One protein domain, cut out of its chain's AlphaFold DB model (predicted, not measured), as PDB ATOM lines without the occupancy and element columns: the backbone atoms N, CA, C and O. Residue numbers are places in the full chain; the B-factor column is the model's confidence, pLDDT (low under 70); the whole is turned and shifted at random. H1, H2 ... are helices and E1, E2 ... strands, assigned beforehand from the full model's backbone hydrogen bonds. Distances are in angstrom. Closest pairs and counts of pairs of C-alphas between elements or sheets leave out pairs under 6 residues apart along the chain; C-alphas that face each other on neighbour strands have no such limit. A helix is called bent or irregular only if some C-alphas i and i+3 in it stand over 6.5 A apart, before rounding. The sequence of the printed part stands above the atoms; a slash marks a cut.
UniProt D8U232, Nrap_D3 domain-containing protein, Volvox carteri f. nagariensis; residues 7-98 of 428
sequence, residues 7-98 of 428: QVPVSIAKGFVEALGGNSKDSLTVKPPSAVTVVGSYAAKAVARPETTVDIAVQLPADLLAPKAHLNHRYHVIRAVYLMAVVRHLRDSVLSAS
ATOM      1  N   GLN A   7     337.533 294.018 225.837       91.44
ATOM      2  CA  GLN A   7     337.441 292.710 226.486       91.44
ATOM      3  C   GLN A   7     337.254 291.593 225.460       91.44
ATOM      4  O   GLN A   7     336.415 291.676 224.561       91.44
ATOM      5  N   VAL A   8     338.008 290.515 225.646       89.25
ATOM      6  CA  VAL A   8     337.933 289.295 224.847       89.25
ATOM      7  C   VAL A   8     337.679 288.115 225.780       89.25
ATOM      8  O   VAL A   8     338.418 287.937 226.749       89.25
ATOM      9  N   PRO A   9     336.654 287.286 225.527       90.00
ATOM     10  CA  PRO A   9     336.422 286.102 226.339       90.00
ATOM     11  C   PRO A   9     337.534 285.070 226.111       90.00
ATOM     12  O   PRO A   9     337.935 284.808 224.973       90.00
ATOM     13  N   VAL A  10     337.995 284.432 227.187       86.94
ATOM     14  CA  VAL A  10     339.043 283.393 227.149       86.94
ATOM     15  C   VAL A  10     338.599 282.176 226.320       86.94
ATOM     16  O   VAL A  10     339.424 281.478 225.726       86.94
ATOM     17  N   SER A  11     337.287 281.980 226.170       83.62
ATOM     18  CA  SER A  11     336.683 280.971 225.295       83.62
ATOM     19  C   SER A  11     337.092 281.074 223.818       83.62
ATOM     20  O   SER A  11     336.969 280.082 223.097       83.62
ATOM     21  N   ILE A  12     337.657 282.198 223.354       81.25
ATOM     22  CA  ILE A  12     338.225 282.299 221.997       81.25
ATOM     23  C   ILE A  12     339.348 281.275 221.747       81.25
ATOM     24  O   ILE A  12     339.578 280.869 220.610       81.25
ATOM     25  N   ALA A  13     340.019 280.830 222.813       81.25
ATOM     26  CA  ALA A  13     341.058 279.806 222.793       81.25
ATOM     27  C   ALA A  13     340.640 278.550 223.585       81.25
ATOM     28  O   ALA A  13     341.500 277.844 224.110       81.25
ATOM     29  N   LYS A  14     339.328 278.261 223.676       78.00
ATOM     30  CA  LYS A  14     338.740 277.224 224.547       78.00
ATOM     31  C   LYS A  14     339.520 275.905 224.560       78.00
ATOM     32  O   LYS A  14     339.936 275.477 225.628       78.00
ATOM     33  N   GLY A  15     339.777 275.307 223.393       76.31
ATOM     34  CA  GLY A  15     340.465 274.012 223.314       76.31
ATOM     35  C   GLY A  15     341.889 274.031 223.885       76.31
ATOM     36  O   GLY A  15     342.307 273.075 224.524       76.31
ATOM     37  N   PHE A  16     342.617 275.138 223.715       77.69
ATOM     38  CA  PHE A  16     343.958 275.303 224.281       77.69
ATOM     39  C   PHE A  16     343.911 275.558 225.794       77.69
ATOM     40  O   PHE A  16     344.721 275.024 226.544       77.69
ATOM     41  N   VAL A  17     342.944 276.355 226.252       77.00
ATOM     42  CA  VAL A  17     342.771 276.699 227.671       77.00
ATOM     43  C   VAL A  17     342.350 275.481 228.492       77.00
ATOM     44  O   VAL A  17     342.914 275.241 229.558       77.00
ATOM     45  N   GLU A  18     341.412 274.686 227.980       80.06
ATOM     46  CA  GLU A  18     340.945 273.456 228.629       80.06
ATOM     47  C   GLU A  18     342.050 272.394 228.683       80.06
ATOM     48  O   GLU A  18     342.221 271.749 229.715       80.06
ATOM     49  N   ALA A  19     342.869 272.277 227.630       78.19
ATOM     50  CA  ALA A  19     344.025 271.375 227.616       78.19
ATOM     51  C   ALA A  19     345.082 271.723 228.682       78.19
ATOM     52  O   ALA A  19     345.806 270.843 229.141       78.19
ATOM     53  N   LEU A  20     345.160 272.990 229.100       80.12
ATOM     54  CA  LEU A  20     346.048 273.457 230.171       80.12
ATOM     55  C   LEU A  20     345.394 273.421 231.565       80.12
ATOM     56  O   LEU A  20     345.992 273.904 232.527       80.12
ATOM     57  N   GLY A  21     344.173 272.887 231.685       76.75
ATOM     58  CA  GLY A  21     343.419 272.847 232.944       76.75
ATOM     59  C   GLY A  21     342.890 274.213 233.405       76.75
ATOM     60  O   GLY A  21     342.600 274.392 234.586       76.75
ATOM     61  N   GLY A  22     342.797 275.195 232.500       74.19
ATOM     62  CA  GLY A  22     342.314 276.548 232.787       74.19
ATOM     63  C   GLY A  22     340.791 276.703 232.668       74.19
ATOM     64  O   GLY A  22     340.116 275.924 232.001       74.19
ATOM     65  N   ASN A  23     340.242 277.755 233.288       75.56
ATOM     66  CA  ASN A  23     338.824 278.111 233.178       75.56
ATOM     67  C   ASN A  23     338.570 278.971 231.926       75.56
ATOM     68  O   ASN A  23     339.195 280.012 231.738       75.56
ATOM     69  N   SER A  24     337.626 278.559 231.078       73.69
ATOM     70  CA  SER A  24     337.272 279.255 229.831       73.69
ATOM     71  C   SER A  24     336.180 280.325 229.990       73.69
ATOM     72  O   SER A  24     335.839 280.988 229.008       73.69
ATOM     73  N   LYS A  25     335.634 280.506 231.204       72.50
ATOM     74  CA  LYS A  25     334.569 281.485 231.506       72.50
ATOM     75  C   LYS A  25     335.066 282.914 231.746       72.50
ATOM     76  O   LYS A  25     334.247 283.828 231.778       72.50
ATOM     77  N   ASP A  26     336.370 283.104 231.905       82.31
ATOM     78  CA  ASP A  26     336.957 284.408 232.215       82.31
ATOM     79  C   ASP A  26     337.089 285.290 230.954       82.31
ATOM     80  O   ASP A  26     336.958 284.820 229.817       82.31
ATOM     81  N   SER A  27     337.369 286.581 231.141       86.75
ATOM     82  CA  SER A  27     337.686 287.525 230.063       86.75
ATOM     83  C   SER A  27     339.050 288.183 230.278       86.75
ATOM     84  O   SER A  27     339.537 288.315 231.401       86.75
ATOM     85  N   LEU A  28     339.686 288.575 229.175       88.44
ATOM     86  CA  LEU A  28     340.961 289.277 229.145       88.44
ATOM     87  C   LEU A  28     340.776 290.623 228.442       88.44
ATOM     88  O   LEU A  28     340.280 290.671 227.317       88.44
ATOM     89  N   THR A  29     341.212 291.710 229.073       91.75
ATOM     90  CA  THR A  29     341.283 293.023 228.418       91.75
ATOM     91  C   THR A  29     342.515 293.069 227.521       91.75
ATOM     92  O   THR A  29     343.648 293.111 227.999       91.75
ATOM     93  N   VAL A  30     342.295 293.019 226.210       90.25
ATOM     94  CA  VAL A  30     343.351 293.065 225.196       90.25
ATOM     95  C   VAL A  30     343.682 294.520 224.891       90.25
ATOM     96  O   VAL A  30     342.787 295.311 224.608       90.25
ATOM     97  N   LYS A  31     344.975 294.849 224.918       90.50
ATOM     98  CA  LYS A  31     345.531 296.177 224.626       90.50
ATOM     99  C   LYS A  31     346.374 296.164 223.345       90.50
ATOM    100  O   LYS A  31     346.808 295.080 222.934       90.50
ATOM    101  N   PRO A  32     346.650 297.327 222.725       91.06
ATOM    102  CA  PRO A  32     347.586 297.415 221.606       91.06
ATOM    103  C   PRO A  32     348.944 296.780 221.948       91.06
ATOM    104  O   PRO A  32     349.400 296.921 223.082       91.06
ATOM    105  N   PRO A  33     349.605 296.090 221.003       92.50
ATOM    106  CA  PRO A  33     350.920 295.508 221.254       92.50
ATOM    107  C   PRO A  33     351.968 296.597 221.483       92.50
ATOM    108  O   PRO A  33     351.951 297.622 220.802       92.50
ATOM    109  N   SER A  34     352.908 296.363 222.405       92.38
ATOM    110  CA  SER A  34     353.973 297.334 222.713       92.38
ATOM    111  C   SER A  34     354.924 297.554 221.538       92.38
ATOM    112  O   SER A  34     355.438 298.651 221.355       92.38
ATOM    113  N   ALA A  35     355.143 296.512 220.736       90.12
ATOM    114  CA  ALA A  35     355.933 296.569 219.520       90.12
ATOM    115  C   ALA A  35     355.440 295.527 218.516       90.12
ATOM    116  O   ALA A  35     354.944 294.457 218.884       90.12
ATOM    117  N   VAL A  36     355.601 295.850 217.237       89.44
ATOM    118  CA  VAL A  36     355.345 294.945 216.119       89.44
ATOM    119  C   VAL A  36     356.543 295.034 215.189       89.44
ATOM    120  O   VAL A  36     356.853 296.116 214.690       89.44
ATOM    121  N   THR A  37     357.218 293.913 214.966       88.94
ATOM    122  CA  THR A  37     358.453 293.870 214.180       88.94
ATOM    123  C   THR A  37     358.332 292.809 213.107       88.94
ATOM    124  O   THR A  37     357.914 291.687 213.382       88.94
ATOM    125  N   VAL A  38     358.702 293.159 211.879       82.44
ATOM    126  CA  VAL A  38     358.811 292.175 210.803       82.44
ATOM    127  C   VAL A  38     360.048 291.326 211.063       82.44
ATOM    128  O   VAL A  38     361.128 291.857 211.318       82.44
ATOM    129  N   VAL A  39     359.878 290.012 211.035       81.25
ATOM    130  CA  VAL A  39     360.925 289.026 211.308       81.25
ATOM    131  C   VAL A  39     360.939 287.972 210.197       81.25
ATOM    132  O   VAL A  39     360.291 288.130 209.161       81.25
ATOM    133  N   GLY A  40     361.717 286.911 210.392       77.56
ATOM    134  CA  GLY A  40     361.761 285.784 209.468       77.56
ATOM    135  C   GLY A  40     362.405 286.120 208.126       77.56
ATOM    136  O   GLY A  40     363.178 287.075 207.988       77.56
ATOM    137  N   SER A  41     362.093 285.299 207.128       74.56
ATOM    138  CA  SER A  41     362.696 285.365 205.792       74.56
ATOM    139  C   SER A  41     362.451 286.712 205.104       74.56
ATOM    140  O   SER A  41     363.323 287.188 204.380       74.56
ATOM    141  N   TYR A  42     361.321 287.375 205.379       74.25
ATOM    142  CA  TYR A  42     361.013 288.706 204.840       74.25
ATOM    143  C   TYR A  42     361.952 289.785 205.365       74.25
ATOM    144  O   TYR A  42     362.545 290.515 204.571       74.25
ATOM    145  N   ALA A  43     362.155 289.855 206.682       75.31
ATOM    146  CA  ALA A  43     363.106 290.799 207.272       75.31
ATOM    147  C   ALA A  43     364.545 290.536 206.800       75.31
ATOM    148  O   ALA A  43     365.300 291.473 206.546       75.31
ATOM    149  N   ALA A  44     364.897 289.260 206.622       75.25
ATOM    150  CA  ALA A  44     366.199 288.830 206.121       75.25
ATOM    151  C   ALA A  44     366.377 289.011 204.600       75.25
ATOM    152  O   ALA A  44     367.444 288.696 204.079       75.25
ATOM    153  N   LYS A  45     365.352 289.496 203.878       65.19
ATOM    154  CA  LYS A  45     365.327 289.588 202.404       65.19
ATOM    155  C   LYS A  45     365.611 288.248 201.703       65.19
ATOM    156  O   LYS A  45     366.093 288.223 200.577       65.19
ATOM    157  N   ALA A  46     365.276 287.147 202.367       63.50
ATOM    158  CA  ALA A  46     365.530 285.770 201.952       63.50
ATOM    159  C   ALA A  46     364.227 284.992 201.674       63.50
ATOM    160  O   ALA A  46     364.188 283.769 201.775       63.50
ATOM    161  N   VAL A  47     363.125 285.691 201.379       58.34
ATOM    162  CA  VAL A  47     361.838 285.063 201.039       58.34
ATOM    163  C   VAL A  47     361.954 284.351 199.702       58.34
ATOM    164  O   VAL A  47     362.102 284.996 198.663       58.34
ATOM    165  N   ALA A  48     361.809 283.029 199.726       47.97
ATOM    166  CA  ALA A  48     361.592 282.241 198.525       47.97
ATOM    167  C   ALA A  48     360.156 282.479 198.025       47.97
ATOM    168  O   ALA A  48     359.182 282.081 198.658       47.97
ATOM    169  N   ARG A  49     360.023 283.189 196.902       38.97
ATOM    170  CA  ARG A  49     358.753 283.367 196.175       38.97
ATOM    171  C   ARG A  49     358.311 282.026 195.549       38.97
ATOM    172  O   ARG A  49     359.170 281.172 195.343       38.97
ATOM    173  N   PRO A  50     357.018 281.811 195.227       39.34
ATOM    174  CA  PRO A  50     355.934 282.796 195.083       39.34
ATOM    175  C   PRO A  50     355.243 283.199 196.392       39.34
ATOM    176  O   PRO A  50     354.610 284.254 196.444       39.34
ATOM    177  N   GLU A  51     355.375 282.414 197.460       43.59
ATOM    178  CA  GLU A  51     354.692 282.679 198.727       43.59
ATOM    179  C   GLU A  51     355.471 283.697 199.561       43.59
ATOM    180  O   GLU A  51     356.443 283.389 200.246       43.59
ATOM    181  N   THR A  52     355.024 284.954 199.509       57.44
ATOM    182  CA  THR A  52     355.558 285.988 200.397       57.44
ATOM    183  C   THR A  52     354.906 285.856 201.764       57.44
ATOM    184  O   THR A  52     353.886 286.480 202.049       57.44
ATOM    185  N   THR A  53     355.485 285.013 202.616       61.59
ATOM    186  CA  THR A  53     355.139 284.992 204.038       61.59
ATOM    187  C   THR A  53     355.882 286.120 204.740       61.59
ATOM    188  O   THR A  53     357.106 286.217 204.670       61.59
ATOM    189  N   VAL A  54     355.130 286.999 205.399       75.44
ATOM    190  CA  VAL A  54     355.693 288.019 206.282       75.44
ATOM    191  C   VAL A  54     355.492 287.535 207.704       75.44
ATOM    192  O   VAL A  54     354.381 287.588 208.232       75.44
ATOM    193  N   ASP A  55     356.568 287.058 208.319       79.50
ATOM    194  CA  ASP A  55     356.542 286.724 209.734       79.50
ATOM    195  C   ASP A  55     356.586 288.014 210.548       79.50
ATOM    196  O   ASP A  55     357.365 288.931 210.277       79.50
ATOM    197  N   ILE A  56     355.729 288.098 211.559       84.50
ATOM    198  CA  ILE A  56     355.623 289.276 212.412       84.50
ATOM    199  C   ILE A  56     355.769 288.833 213.863       84.50
ATOM    200  O   ILE A  56     355.023 287.981 214.349       84.50
ATOM    201  N   ALA A  57     356.714 289.443 214.569       85.56
ATOM    202  CA  ALA A  57     356.820 289.353 216.013       85.56
ATOM    203  C   ALA A  57     355.936 290.429 216.651       85.56
ATOM    204  O   ALA A  57     356.026 291.611 216.314       85.56
ATOM    205  N   VAL A  58     355.082 290.012 217.585       88.50
ATOM    206  CA  VAL A  58     354.185 290.897 218.334       88.50
ATOM    207  C   VAL A  58     354.579 290.851 219.805       88.50
ATOM    208  O   VAL A  58     354.560 289.782 220.419       88.50
ATOM    209  N   GLN A  59     354.938 292.002 220.372       91.06
ATOM    210  CA  GLN A  59     355.301 292.113 221.781       91.06
ATOM    211  C   GLN A  59     354.054 292.350 222.637       91.06
ATOM    212  O   GLN A  59     353.344 293.345 222.471       91.06
ATOM    213  N   LEU A  60     353.815 291.427 223.570       90.19
ATOM    214  CA  LEU A  60     352.738 291.533 224.547       90.19
ATOM    215  C   LEU A  60     353.027 292.683 225.533       90.19
ATOM    216  O   LEU A  60     354.143 292.742 226.056       90.19
ATOM    217  N   PRO A  61     352.046 293.550 225.832       91.88
ATOM    218  CA  PRO A  61     352.185 294.572 226.863       91.88
ATOM    219  C   PRO A  61     352.478 293.984 228.246       91.88
ATOM    220  O   PRO A  61     351.858 293.006 228.666       91.88
ATOM    221  N   ALA A  62     353.447 294.568 228.958       89.06
ATOM    222  CA  ALA A  62     353.907 294.051 230.250       89.06
ATOM    223  C   ALA A  62     352.821 294.122 231.338       89.06
ATOM    224  O   ALA A  62     352.780 293.284 232.233       89.06
ATOM    225  N   ASP A  63     351.911 295.085 231.231       88.25
ATOM    226  CA  ASP A  63     350.777 295.290 232.128       88.25
ATOM    227  C   ASP A  63     349.682 294.217 231.993       88.25
ATOM    228  O   ASP A  63     348.899 294.031 232.924       88.25
ATOM    229  N   LEU A  64     349.653 293.453 230.891       86.44
ATOM    230  CA  LEU A  64     348.819 292.247 230.786       86.44
ATOM    231  C   LEU A  64     349.351 291.077 231.631       86.44
ATOM    232  O   LEU A  64     348.623 290.113 231.874       86.44
ATOM    233  N   LEU A  65     350.611 291.127 232.069       87.56
ATOM    234  CA  LEU A  65     351.250 290.057 232.828       87.56
ATOM    235  C   LEU A  65     351.281 290.402 234.318       87.56
ATOM    236  O   LEU A  65     352.234 290.983 234.831       87.56
ATOM    237  N   ALA A  66     350.237 289.984 235.033       83.00
ATOM    238  CA  ALA A  66     350.183 290.118 236.484       83.00
ATOM    239  C   ALA A  66     351.353 289.378 237.181       83.00
ATOM    240  O   ALA A  66     351.842 288.358 236.672       83.00
ATOM    241  N   PRO A  67     351.769 289.815 238.388       84.31
ATOM    242  CA  PRO A  67     352.719 289.066 239.203       84.31
ATOM    243  C   PRO A  67     352.251 287.613 239.358       84.31
ATOM    244  O   PRO A  67     351.095 287.360 239.695       84.31
ATOM    245  N   LYS A  68     353.147 286.648 239.111       86.38
ATOM    246  CA  LYS A  68     352.861 285.195 239.075       86.38
ATOM    247  C   LYS A  68     352.095 284.681 237.846       86.38
ATOM    248  O   LYS A  68     351.618 283.548 237.869       86.38
ATOM    249  N   ALA A  69     352.044 285.427 236.740       85.12
ATOM    250  CA  ALA A  69     351.534 284.903 235.465       85.12
ATOM    251  C   ALA A  69     352.301 283.656 234.960       85.12
ATOM    252  O   ALA A  69     351.771 282.894 234.162       85.12
ATOM    253  N   HIS A  70     353.519 283.399 235.446       86.44
ATOM    254  CA  HIS A  70     354.274 282.179 235.137       86.44
ATOM    255  C   HIS A  70     353.701 280.907 235.793       86.44
ATOM    256  O   HIS A  70     354.013 279.806 235.348       86.44
ATOM    257  N   LEU A  71     352.869 281.029 236.835       88.06
ATOM    258  CA  LEU A  71     352.254 279.881 237.505       88.06
ATOM    259  C   LEU A  71     351.026 279.381 236.737       88.06
ATOM    260  O   LEU A  71     350.311 280.161 236.102       88.06
ATOM    261  N   ASN A  72     350.751 278.079 236.853       86.25
ATOM    262  CA  ASN A  72     349.536 277.425 236.348       86.25
ATOM    263  C   ASN A  72     349.238 277.744 234.873       86.25
ATOM    264  O   ASN A  72     348.092 277.985 234.503       86.25
ATOM    265  N   HIS A  73     350.285 277.838 234.051       87.50
ATOM    266  CA  HIS A  73     350.204 278.150 232.622       87.50
ATOM    267  C   HIS A  73     349.442 279.443 232.261       87.50
ATOM    268  O   HIS A  73     349.094 279.642 231.094       87.50
ATOM    269  N   ARG A  74     349.228 280.362 233.215       86.00
ATOM    270  CA  ARG A  74     348.467 281.607 232.994       86.00
ATOM    271  C   ARG A  74     349.075 282.461 231.883       86.00
ATOM    272  O   ARG A  74     348.347 282.984 231.049       86.00
ATOM    273  N   TYR A  75     350.401 282.526 231.810       89.69
ATOM    274  CA  TYR A  75     351.135 283.192 230.737       89.69
ATOM    275  C   TYR A  75     350.782 282.618 229.358       89.69
ATOM    276  O   TYR A  75     350.518 283.373 228.425       89.69
ATOM    277  N   HIS A  76     350.733 281.289 229.224       86.94
ATOM    278  CA  HIS A  76     350.404 280.637 227.956       86.94
ATOM    279  C   HIS A  76     348.952 280.895 227.553       86.94
ATOM    280  O   HIS A  76     348.692 281.149 226.378       86.94
ATOM    281  N   VAL A  77     348.027 280.899 228.518       85.62
ATOM    282  CA  VAL A  77     346.619 281.255 228.290       85.62
ATOM    283  C   VAL A  77     346.488 282.707 227.826       85.62
ATOM    284  O   VAL A  77     345.887 282.951 226.781       85.62
ATOM    285  N   ILE A  78     347.105 283.661 228.534       88.62
ATOM    286  CA  ILE A  78     347.101 285.086 228.162       88.62
ATOM    287  C   ILE A  78     347.674 285.265 226.752       88.62
ATOM    288  O   ILE A  78     347.052 285.911 225.912       88.62
ATOM    289  N   ARG A  79     348.817 284.634 226.454       89.50
ATOM    290  CA  ARG A  79     349.454 284.683 225.132       89.50
ATOM    291  C   ARG A  79     348.552 284.117 224.032       89.50
ATOM    292  O   ARG A  79     348.452 284.725 222.970       89.50
ATOM    293  N   ALA A  80     347.901 282.978 224.265       86.62
ATOM    294  CA  ALA A  80     347.017 282.354 223.284       86.62
ATOM    295  C   ALA A  80     345.773 283.210 223.007       86.62
ATOM    296  O   ALA A  80     345.455 283.470 221.848       86.62
ATOM    297  N   VAL A  81     345.105 283.706 224.054       87.00
ATOM    298  CA  VAL A  81     343.934 284.591 223.927       87.00
ATOM    299  C   VAL A  81     344.312 285.889 223.210       87.00
ATOM    300  O   VAL A  81     343.602 286.314 222.299       87.00
ATOM    301  N   TYR A  82     345.460 286.475 223.555       89.88
ATOM    302  CA  TYR A  82     345.968 287.685 222.912       89.88
ATOM    303  C   TYR A  82     346.254 287.471 221.418       89.88
ATOM    304  O   TYR A  82     345.797 288.253 220.587       89.88
ATOM    305  N   LEU A  83     346.934 286.379 221.046       88.56
ATOM    306  CA  LEU A  83     347.179 286.038 219.639       88.56
ATOM    307  C   LEU A  83     345.876 285.821 218.863       88.56
ATOM    308  O   LEU A  83     345.741 286.307 217.742       88.56
ATOM    309  N   MET A  84     344.893 285.143 219.458       85.31
ATOM    310  CA  MET A  84     343.589 284.941 218.823       85.31
ATOM    311  C   MET A  84     342.838 286.260 218.612       85.31
ATOM    312  O   MET A  84     342.215 286.445 217.564       85.31
ATOM    313  N   ALA A  85     342.931 287.196 219.558       87.06
ATOM    314  CA  ALA A  85     342.368 288.535 219.413       87.06
ATOM    315  C   ALA A  85     343.044 289.322 218.276       87.06
ATOM    316  O   ALA A  85     342.351 289.907 217.443       87.06
ATOM    317  N   VAL A  86     344.381 289.271 218.187       85.12
ATOM    318  CA  VAL A  86     345.167 289.877 217.096       85.12
ATOM    319  C   VAL A  86     344.756 289.294 215.741       85.12
ATOM    320  O   VAL A  86     344.459 290.048 214.816       85.12
ATOM    321  N   VAL A  87     344.677 287.964 215.624       83.06
ATOM    322  CA  VAL A  87     344.269 287.276 214.386       83.06
ATOM    323  C   VAL A  87     342.850 287.659 213.981       83.06
ATOM    324  O   VAL A  87     342.595 287.904 212.800       83.06
ATOM    325  N   ARG A  88     341.921 287.721 214.941       82.38
ATOM    326  CA  ARG A  88     340.540 288.129 214.667       82.38
ATOM    327  C   ARG A  88     340.491 289.563 214.152       82.38
ATOM    328  O   ARG A  88     339.886 289.798 213.114       82.38
ATOM    329  N   HIS A  89     341.199 290.478 214.809       83.94
ATOM    330  CA  HIS A  89     341.263 291.870 214.379       83.94
ATOM    331  C   HIS A  89     341.869 292.014 212.978       83.94
ATOM    332  O   HIS A  89     341.289 292.701 212.147       83.94
ATOM    333  N   LEU A  90     342.979 291.325 212.676       77.81
ATOM    334  CA  LEU A  90     343.563 291.325 211.326       77.81
ATOM    335  C   LEU A  90     342.563 290.840 210.282       77.81
ATOM    336  O   LEU A  90     342.430 291.453 209.227       77.81
ATOM    337  N   ARG A  91     341.842 289.755 210.578       74.12
ATOM    338  CA  ARG A  91     340.831 289.215 209.670       74.12
ATOM    339  C   ARG A  91     339.712 290.225 209.429       74.12
ATOM    340  O   ARG A  91     339.370 290.463 208.277       74.12
ATOM    341  N   ASP A  92     339.184 290.829 210.486       76.44
ATOM    342  CA  ASP A  92     338.098 291.807 210.392       76.44
ATOM    343  C   ASP A  92     338.553 293.069 209.641       76.44
ATOM    344  O   ASP A  92     337.837 293.553 208.764       76.44
ATOM    345  N   SER A  93     339.774 293.551 209.897       74.56
ATOM    346  CA  SER A  93     340.377 294.669 209.159       74.56
ATOM    347  C   SER A  93     340.524 294.357 207.667       74.56
ATOM    348  O   SER A  93     340.117 295.167 206.838       74.56
ATOM    349  N   VAL A  94     341.036 293.175 207.311       65.31
ATOM    350  CA  VAL A  94     341.182 292.748 205.907       65.31
ATOM    351  C   VAL A  94     339.821 292.638 205.218       65.31
ATOM    352  O   VAL A  94     339.659 293.124 204.100       65.31
ATOM    353  N   LEU A  95     338.827 292.052 205.889       62.47
ATOM    354  CA  LEU A  95     337.467 291.936 205.357       62.47
ATOM    355  C   LEU A  95     336.813 293.310 205.158       62.47
ATOM    356  O   LEU A  95     336.175 293.535 204.133       62.47
ATOM    357  N   SER A  96     337.009 294.240 206.096       65.31
ATOM    358  CA  SER A  96     336.482 295.607 205.992       65.31
ATOM    359  C   SER A  96     337.149 296.429 204.883       65.31
ATOM    360  O   SER A  96     336.502 297.272 204.268       65.31
ATOM    361  N   ALA A  97     338.419 296.150 204.581       59.31
ATOM    362  CA  ALA A  97     339.171 296.821 203.526       59.31
ATOM    363  C   ALA A  97     338.869 296.270 202.118       59.31
ATOM    364  O   ALA A  97     339.300 296.856 201.128       59.31
ATOM    365  N   SER A  98     338.156 295.141 201.996       55.34
ATOM    366  CA  SER A  98     337.858 294.482 200.713       55.34
ATOM    367  C   SER A  98     336.384 294.046 200.609       55.34
ATOM    368  O   SER A  98     336.089 292.850 200.697       55.34
TER     369      SER A  98
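What this domain is: This is residues 7 to 98 of the 428 residues of the protein "Nrap_D3 domain-containing protein" of Volvox carteri f. nagariensis (UniProt D8U232). A two-stranded ribbon, E3 and E4, and the long helix H3 spread like the legs of a loose V; the small sheet E1 E2 and the helix H1 pack on H3, and the short H2 lies at the ribbon's far end. Residues 44 to 51, in the loop after H2, and residues 89 to 98, of which 89 to 97 belong to H3, stick out. The printed part has 92 residues with three named helices and four strands, in the order E1 H1 E2 E3 H2 E4 H3; both sheets are antiparallel and the class is mixed. The whole is loose, with a radius of gyration of the C-alphas of 15.5 A and spans of 42 by 29 by 24 A.

How they stand to each other: E3, residues 35 to 39, and E4, residues 55 to 59, are antiparallel at 156 degrees, with N 37 and O 57 2.9 A apart, within hydrogen-bond range. H2, residues 40 to 43, follows E3; its closest C-alphas to E4 are those of Gly 40 and Asp 55, 5.3 A. H3, residues 71 to 97, is apart from E3 and H2. With residues 77 to 85 alone H3 touches H1, residues 10 to 19, at a steep tilt of 43 degrees, opposite ways; the closest C-alphas are those of Ala 13 and Val 81, 5.7 A. E1, residues 7 to 9, and E2, residues 27 to 30, are antiparallel at 137 degrees, with N 8 and O 28 2.8 A apart, within hydrogen-bond range. The closest C-alphas of E2 and H3 are those of Val 30 and Tyr 82, 6.4 A. O i to N i+4 pairs are within hydrogen-bond range in 3 of 6 cases in H1 and 21 of 23 in H3; H2 is too short for one.

Where its parts are: E3 measures 12.2 A and E4 13.3 A from first to last C-alpha; E3 begins at C-alpha 35 (355.933, 296.569, 219.520). H3 measures 40.2 A, ending at C-alpha 97 (339.171, 296.821, 203.526), and H1 13.0 A. Both are irregular: C-alphas 72 and 75 are 8.2 A apart, and C-alphas 12 and 15 are 8.7 A apart. E1 begins at C-alpha 7 (337.441, 292.710, 226.486).

The domain as a whole: The C-alphas farthest apart, those of Pro 50 and Pro 67, are 44.7 A apart. The printed part has no cut. The links H2 to E4 and E4 to H3 are long. Mean pLDDT of the printed part is 79.7; residues 45 to 53 and 94 to 98 are under 70.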